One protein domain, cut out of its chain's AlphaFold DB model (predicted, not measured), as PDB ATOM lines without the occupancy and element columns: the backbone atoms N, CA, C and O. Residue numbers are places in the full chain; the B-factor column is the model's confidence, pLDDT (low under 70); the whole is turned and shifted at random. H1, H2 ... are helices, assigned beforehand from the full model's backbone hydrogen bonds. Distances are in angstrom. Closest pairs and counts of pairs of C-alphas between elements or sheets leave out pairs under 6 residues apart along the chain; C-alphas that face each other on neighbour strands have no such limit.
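What this domain is: This is residues 55 to 105 of the 105 residues of an uncharacterized protein of Rhizobium favelukesii (UniProt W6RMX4). A helix of 15 residues, H1, has a short second helix, H2, packed at a steep angle on its later part, and a wide loop joins the two. The loop, residues 77 to 93, leaves the end of H1, turns near residue 81, folds back to Thr 88 and then crosses over to H2, while residues 55 to 61 curl back to the start of H1. The printed part has 51 residues with two named helices, H1 then H2, and no named strand; its class is all helix, though under half of the residues are in named elements. It is only just compact, close to loose, with a radius of gyration of the C-alphas of 11.3 A, and spans 32 by 22 by 18 A.

How they stand to each other: H1, residues 62 to 76, touches H2, residues 94 to 100, with its residues 70 to 74 alone. The closest C-alphas of the two are those of Gly 74 and Ala 100, 5.1 A apart. Their lines stand at a steep tilt of 59 degrees, and they run the same way. In H1 and H2 every O i to N i+4 pair is within hydrogen-bond range.

Where its parts are: Residues 55 to 61 come before H1, which begins with C-alpha 62 at (42.882, 16.305, 39.512), ends with C-alpha 76 at (40.368, 5.381, 22.011), and is 20.8 A long from first to last C-alpha. H2 measures 9.8 A and ends with C-alpha 100 at (48.351, 9.992, 24.178).

The domain as a whole: The two C-alphas farthest apart are those of Thr 88 and Ala 105, 33.8 A. The printed part has no cut. The link from H1 to H2, 17 residues, is long. The mean pLDDT of the printed part is 86.0, and residues 101 to 105, at the chain's end, are under 70.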
ATOM      1  N   ILE A  55      36.020   4.473  33.340       92.75
ATOM      2  CA  ILE A  55      37.444   4.575  33.656       92.75
ATOM      3  C   ILE A  55      37.585   5.608  34.768       92.75
ATOM      4  O   ILE A  55      37.229   6.772  34.586       92.75
ATOM      5  N   ALA A  56      38.125   5.179  35.905       91.25
ATOM      6  CA  ALA A  56      38.316   6.009  37.084       91.25
ATOM      7  C   ALA A  56      39.735   5.836  37.641       91.25
ATOM      8  O   ALA A  56      40.330   4.761  37.535       91.25
ATOM      9  N   GLY A  57      40.278   6.909  38.221       86.69
ATOM     10  CA  GLY A  57      41.524   6.866  38.984       86.69
ATOM     11  C   GLY A  57      41.315   6.345  40.412       86.69
ATOM     12  O   GLY A  57      40.229   5.898  40.775       86.69
ATOM     13  N   GLY A  58      42.361   6.417  41.240       88.25
ATOM     14  CA  GLY A  58      42.325   5.920  42.621       88.25
ATOM     15  C   GLY A  58      41.592   6.835  43.611       88.25
ATOM     16  O   GLY A  58      41.380   6.446  44.759       88.25
ATOM     17  N   GLY A  59      41.209   8.040  43.186       88.38
ATOM     18  CA  GLY A  59      40.593   9.062  44.026       88.38
ATOM     19  C   GLY A  59      39.845  10.134  43.229       88.38
ATOM     20  O   GLY A  59      39.603   9.997  42.033       88.38
ATOM     21  N   ALA A  60      39.463  11.210  43.921       83.75
ATOM     22  CA  ALA A  60      38.719  12.344  43.357       83.75
ATOM     23  C   ALA A  60      39.619  13.552  43.015       83.75
ATOM     24  O   ALA A  60      39.126  14.667  42.839       83.75
ATOM     25  N   GLY A  61      40.942  13.357  42.986       86.19
ATOM     26  CA  GLY A  61      41.904  14.411  42.696       86.19
ATOM     27  C   GLY A  61      42.004  14.740  41.207       86.19
ATOM     28  O   GLY A  61      41.597  13.975  40.333       86.19
ATOM     29  N   THR A  62      42.621  15.882  40.900       84.62
ATOM     30  CA  THR A  62      42.882  16.305  39.512       84.62
ATOM     31  C   THR A  62      43.778  15.319  38.766       84.62
ATOM     32  O   THR A  62      43.549  15.049  37.590       84.62
ATOM     33  N   VAL A  63      44.772  14.745  39.451       88.75
ATOM     34  CA  VAL A  63      45.683  13.740  38.884       88.75
ATOM     35  C   VAL A  63      44.946  12.439  38.572       88.75
ATOM     36  O   VAL A  63      45.180  11.860  37.516       88.75
ATOM     37  N   ASP A  64      44.022  12.011  39.435       89.88
ATOM     38  CA  ASP A  64      43.221  10.802  39.219       89.88
ATOM     39  C   ASP A  64      42.343  10.931  37.969       89.88
ATOM     40  O   ASP A  64      42.321  10.037  37.121       89.88
ATOM     41  N   GLY A  65      41.668  12.077  37.824       88.44
ATOM     42  CA  GLY A  65      40.866  12.386  36.642       88.44
ATOM     43  C   GLY A  65      41.712  12.496  35.371       88.44
ATOM     44  O   GLY A  65      41.346  11.942  34.335       88.44
ATOM     45  N   ALA A  66      42.875  13.150  35.447       90.62
ATOM     46  CA  ALA A  66      43.795  13.266  34.317       90.62
ATOM     47  C   ALA A  66      44.349  11.900  33.880       90.62
ATOM     48  O   ALA A  66      44.403  11.617  32.683       90.62
ATOM     49  N   ALA A  67      44.715  11.034  34.829       91.69
ATOM     50  CA  ALA A  67      45.191   9.684  34.547       91.69
ATOM     51  C   ALA A  67      44.105   8.839  33.864       91.69
ATOM     52  O   ALA A  67      44.372   8.216  32.837       91.69
ATOM     53  N   ALA A  68      42.871   8.879  34.378       92.94
ATOM     54  CA  ALA A  68      41.728   8.205  33.768       92.94
ATOM     55  C   ALA A  68      41.460   8.705  32.336       92.94
ATOM     56  O   ALA A  68      41.302   7.901  31.417       92.94
ATOM     57  N   ALA A  69      41.475  10.024  32.121       92.31
ATOM     58  CA  ALA A  69      41.255  10.623  30.807       92.31
ATOM     59  C   ALA A  69      42.355  10.259  29.795       92.31
ATOM     60  O   ALA A  69      42.050   9.928  28.649       92.31
ATOM     61  N   LEU A  70      43.630  10.273  30.204       92.44
ATOM     62  CA  LEU A  70      44.748   9.885  29.336       92.44
ATOM     63  C   LEU A  70      44.739   8.391  29.015       92.44
ATOM     64  O   LEU A  70      45.005   8.006  27.877       92.44
ATOM     65  N   PHE A  71      44.378   7.554  29.987       92.00
ATOM     66  CA  PHE A  71      44.194   6.126  29.760       92.00
ATOM     67  C   PHE A  71      43.069   5.867  28.748       92.00
ATOM     68  O   PHE A  71      43.268   5.142  27.772       92.00
ATOM     69  N   ALA A  72      41.925   6.541  28.908       93.38
ATOM     70  CA  ALA A  72      40.823   6.493  27.951       93.38
ATOM     71  C   ALA A  72      41.249   6.963  26.549       93.38
ATOM     72  O   ALA A  72      40.903   6.326  25.555       93.38
ATOM     73  N   ALA A  73      42.036   8.041  26.462       92.94
ATOM     74  CA  ALA A  73      42.551   8.565  25.201       92.94
ATOM     75  C   ALA A  73      43.448   7.559  24.472       92.94
ATOM     76  O   ALA A  73      43.227   7.306  23.289       92.94
ATOM     77  N   GLY A  74      44.405   6.939  25.170       91.00
ATOM     78  CA  GLY A  74      45.300   5.938  24.579       91.00
ATOM     79  C   GLY A  74      44.556   4.700  24.064       91.00
ATOM     80  O   GLY A  74      44.894   4.148  23.016       91.00
ATOM     81  N   ILE A  75      43.484   4.290  24.748       91.44
ATOM     82  CA  ILE A  75      42.600   3.219  24.271       91.44
ATOM     83  C   ILE A  75      41.831   3.682  23.030       91.44
ATOM     84  O   ILE A  75      41.846   3.002  22.002       91.44
ATOM     85  N   ALA A  76      41.181   4.846  23.099       90.38
ATOM     86  CA  ALA A  76      40.368   5.381  22.011       90.38
ATOM     87  C   ALA A  76      41.188   5.629  20.733       90.38
ATOM     88  O   ALA A  76      40.687   5.385  19.636       90.38
ATOM     89  N   ALA A  77      42.458   6.019  20.860       89.56
ATOM     90  CA  ALA A  77      43.395   6.190  19.748       89.56
ATOM     91  C   ALA A  77      43.613   4.917  18.919       89.56
ATOM     92  O   ALA A  77      43.943   4.985  17.738       89.56
ATOM     93  N   ARG A  78      43.419   3.749  19.539       87.81
ATOM     94  CA  ARG A  78      43.573   2.437  18.899       87.81
ATOM     95  C   ARG A  78      42.280   1.953  18.239       87.81
ATOM     96  O   ARG A  78      42.281   0.933  17.550       87.81
ATOM     97  N   SER A  79      41.176   2.677  18.430       87.75
ATOM     98  CA  SER A  79      39.929   2.435  17.708       87.75
ATOM     99  C   SER A  79      40.015   2.936  16.259       87.75
ATOM    100  O   SER A  79      40.858   3.757  15.906       87.75
ATOM    101  N   LYS A  80      39.133   2.431  15.390       85.25
ATOM    102  CA  LYS A  80      39.010   2.927  14.013       85.25
ATOM    103  C   LYS A  80      37.935   4.009  13.951       85.25
ATOM    104  O   LYS A  80      36.820   3.787  14.412       85.25
ATOM    105  N   GLY A  81      38.239   5.126  13.293       87.81
ATOM    106  CA  GLY A  81      37.284   6.207  13.047       87.81
ATOM    107  C   GLY A  81      37.532   7.444  13.907       87.81
ATOM    108  O   GLY A  81      38.636   7.666  14.395       87.81
ATOM    109  N   LYS A  82      36.508   8.292  14.030       89.69
ATOM    110  CA  LYS A  82      36.583   9.540  14.800       89.69
ATOM    111  C   LYS A  82      36.217   9.283  16.261       89.69
ATOM    112  O   LYS A  82      35.238   8.593  16.530       89.69
ATOM    113  N   VAL A  83      36.954   9.908  17.176       89.94
ATOM    114  CA  VAL A  83      36.654   9.927  18.614       89.94
ATOM    115  C   VAL A  83      35.970  11.250  18.956       89.94
ATOM    116  O   VAL A  83      36.460  12.314  18.577       89.94
ATOM    117  N   LEU A  84      34.839  11.186  19.662       91.38
ATOM    118  CA  LEU A  84      34.111  12.354  20.156       91.38
ATOM    119  C   LEU A  84      34.294  12.475  21.671       91.38
ATOM    120  O   LEU A  84      34.032  11.523  22.401       91.38
ATOM    121  N   TRP A  85      34.696  13.659  22.133       91.25
ATOM    122  CA  TRP A  85      34.811  13.979  23.555       91.25
ATOM    123  C   TRP A  85      33.577  14.758  24.012       91.25
ATOM    124  O   TRP A  85      33.419  15.932  23.684       91.25
ATOM    125  N   CYS A  86      32.695  14.092  24.757       92.44
ATOM    126  CA  CYS A  86      31.519  14.708  25.365       92.44
ATOM    127  C   CYS A  86      31.870  15.175  26.777       92.44
ATOM    128  O   CYS A  86      32.156  14.353  27.644       92.44
ATOM    129  N   LEU A  87      31.847  16.485  27.006       90.50
ATOM    130  CA  LEU A  87      32.272  17.084  28.266       90.50
ATOM    131  C   LEU A  87      31.119  17.849  28.913       90.50
ATOM    132  O   LEU A  87      30.370  18.545  28.231       90.50
ATOM    133  N   THR A  88      31.003  17.765  30.237       90.06
ATOM    134  CA  THR A  88      30.093  18.627  31.014       90.06
ATOM    135  C   THR A  88      30.731  19.980  31.340       90.06
ATOM    136  O   THR A  88      30.020  20.934  31.657       90.06
ATOM    137  N   ARG A  89      32.067  20.075  31.254       88.31
ATOM    138  CA  ARG A  89      32.880  21.282  31.462       88.31
ATOM    139  C   ARG A  89      34.067  21.295  30.488       88.31
ATOM    140  O   ARG A  89      34.556  20.234  30.131       88.31
ATOM    141  N   PRO A  90      34.560  22.462  30.049       88.12
ATOM    142  CA  PRO A  90      35.690  22.547  29.122       88.12
ATOM    143  C   PRO A  90      37.044  22.412  29.851       88.12
ATOM    144  O   PRO A  90      37.884  23.303  29.773       88.12
ATOM    145  N   ASP A  91      37.245  21.325  30.596       87.94
ATOM    146  CA  ASP A  91      38.437  21.070  31.423       87.94
ATOM    147  C   ASP A  91      39.391  20.015  30.834       87.94
ATOM    148  O   ASP A  91      40.456  19.745  31.394       87.94
ATOM    149  N   LEU A  92      39.058  19.460  29.665       88.69
ATOM    150  CA  LEU A  92      39.924  18.528  28.956       88.69
ATOM    151  C   LEU A  92      41.129  19.251  28.336       88.69
ATOM    152  O   LEU A  92      40.993  20.100  27.452       88.69
ATOM    153  N   PHE A  93      42.336  18.859  28.743       90.25
ATOM    154  CA  PHE A  93      43.570  19.389  28.171       90.25
ATOM    155  C   PHE A  93      43.942  18.668  26.863       90.25
ATOM    156  O   PHE A  93      44.670  17.675  26.849       90.25
ATOM    157  N   PHE A  94      43.442  19.191  25.740       88.94
ATOM    158  CA  PHE A  94      43.623  18.607  24.402       88.94
ATOM    159  C   PHE A  94      45.073  18.308  23.982       88.94
ATOM    160  O   PHE A  94      45.275  17.272  23.348       88.94
ATOM    161  N   PRO A  95      46.094  19.124  24.317       90.94
ATOM    162  CA  PRO A  95      47.470  18.795  23.954       90.94
ATOM    163  C   PRO A  95      47.956  17.463  24.538       90.94
ATOM    164  O   PRO A  95      48.634  16.713  23.842       90.94
ATOM    165  N   ALA A  96      47.573  17.120  25.774       89.88
ATOM    166  CA  ALA A  96      47.954  15.832  26.358       89.88
ATOM    167  C   ALA A  96      47.193  14.659  25.720       89.88
ATOM    168  O   ALA A  96      47.769  13.596  25.508       89.88
ATOM    169  N   ILE A  97      45.932  14.866  25.323       89.75
ATOM    170  CA  ILE A  97      45.165  13.875  24.552       89.75
ATOM    171  C   ILE A  97      45.828  13.617  23.195       89.75
ATOM    172  O   ILE A  97      45.995  12.468  22.800       89.75
ATOM    173  N   ALA A  98      46.260  14.672  22.500       87.44
ATOM    174  CA  ALA A  98      46.959  14.539  21.226       87.44
ATOM    175  C   ALA A  98      48.252  13.717  21.361       87.44
ATOM    176  O   ALA A  98      48.544  12.917  20.477       87.44
ATOM    177  N   GLN A  99      48.984  13.868  22.470       87.12
ATOM    178  CA  GLN A  99      50.182  13.074  22.765       87.12
ATOM    179  C   GLN A  99      49.861  11.611  23.094       87.12
ATOM    180  O   GLN A  99      50.566  10.718  22.633       87.12
ATOM    181  N   ALA A 100      48.785  11.350  23.843       84.06
ATOM    182  CA  ALA A 100      48.351   9.992  24.178       84.06
ATOM    183  C   ALA A 100      47.883   9.185  22.951       84.06
ATOM    184  O   ALA A 100      47.924   7.958  22.969       84.06
ATOM    185  N   CYS A 101      47.449   9.867  21.886       68.75
ATOM    186  CA  CYS A 101      46.962   9.244  20.656       68.75
ATOM    187  C   CYS A 101      48.046   8.968  19.598       68.75
ATOM    188  O   CYS A 101      47.708   8.526  18.498       68.75
ATOM    189  N   ILE A 102      49.323   9.244  19.881       59.66
ATOM    190  CA  ILE A 102      50.418   8.972  18.941       59.66
ATOM    191  C   ILE A 102      50.733   7.470  18.996       59.66
ATOM    192  O   ILE A 102      51.045   6.963  20.075       59.66
ATOM    193  N   PRO A 103      50.688   6.736  17.868       53.56
ATOM    194  CA  PRO A 103      51.206   5.377  17.831       53.56
ATOM    195  C   PRO A 103      52.689   5.416  18.205       53.56
ATOM    196  O   PRO A 103      53.472   6.101  17.546       53.56
ATOM    197  N   THR A 104      53.087   4.705  19.258       49.03
ATOM    198  CA  THR A 104      54.504   4.399  19.462       49.03
ATOM    199  C   THR A 104      54.980   3.628  18.234       49.03
ATOM    200  O   THR A 104      54.370   2.613  17.891       49.03
ATOM    201  N   ALA A 105      55.987   4.182  17.553       41.69
ATOM    202  CA  ALA A 105      56.623   3.599  16.373       41.69
ATOM    203  C   ALA A 105      57.127   2.171  16.623       41.69
ATOM    204  O   ALA A 105      57.521   1.881  17.778       41.69
TER     205      ALA A 105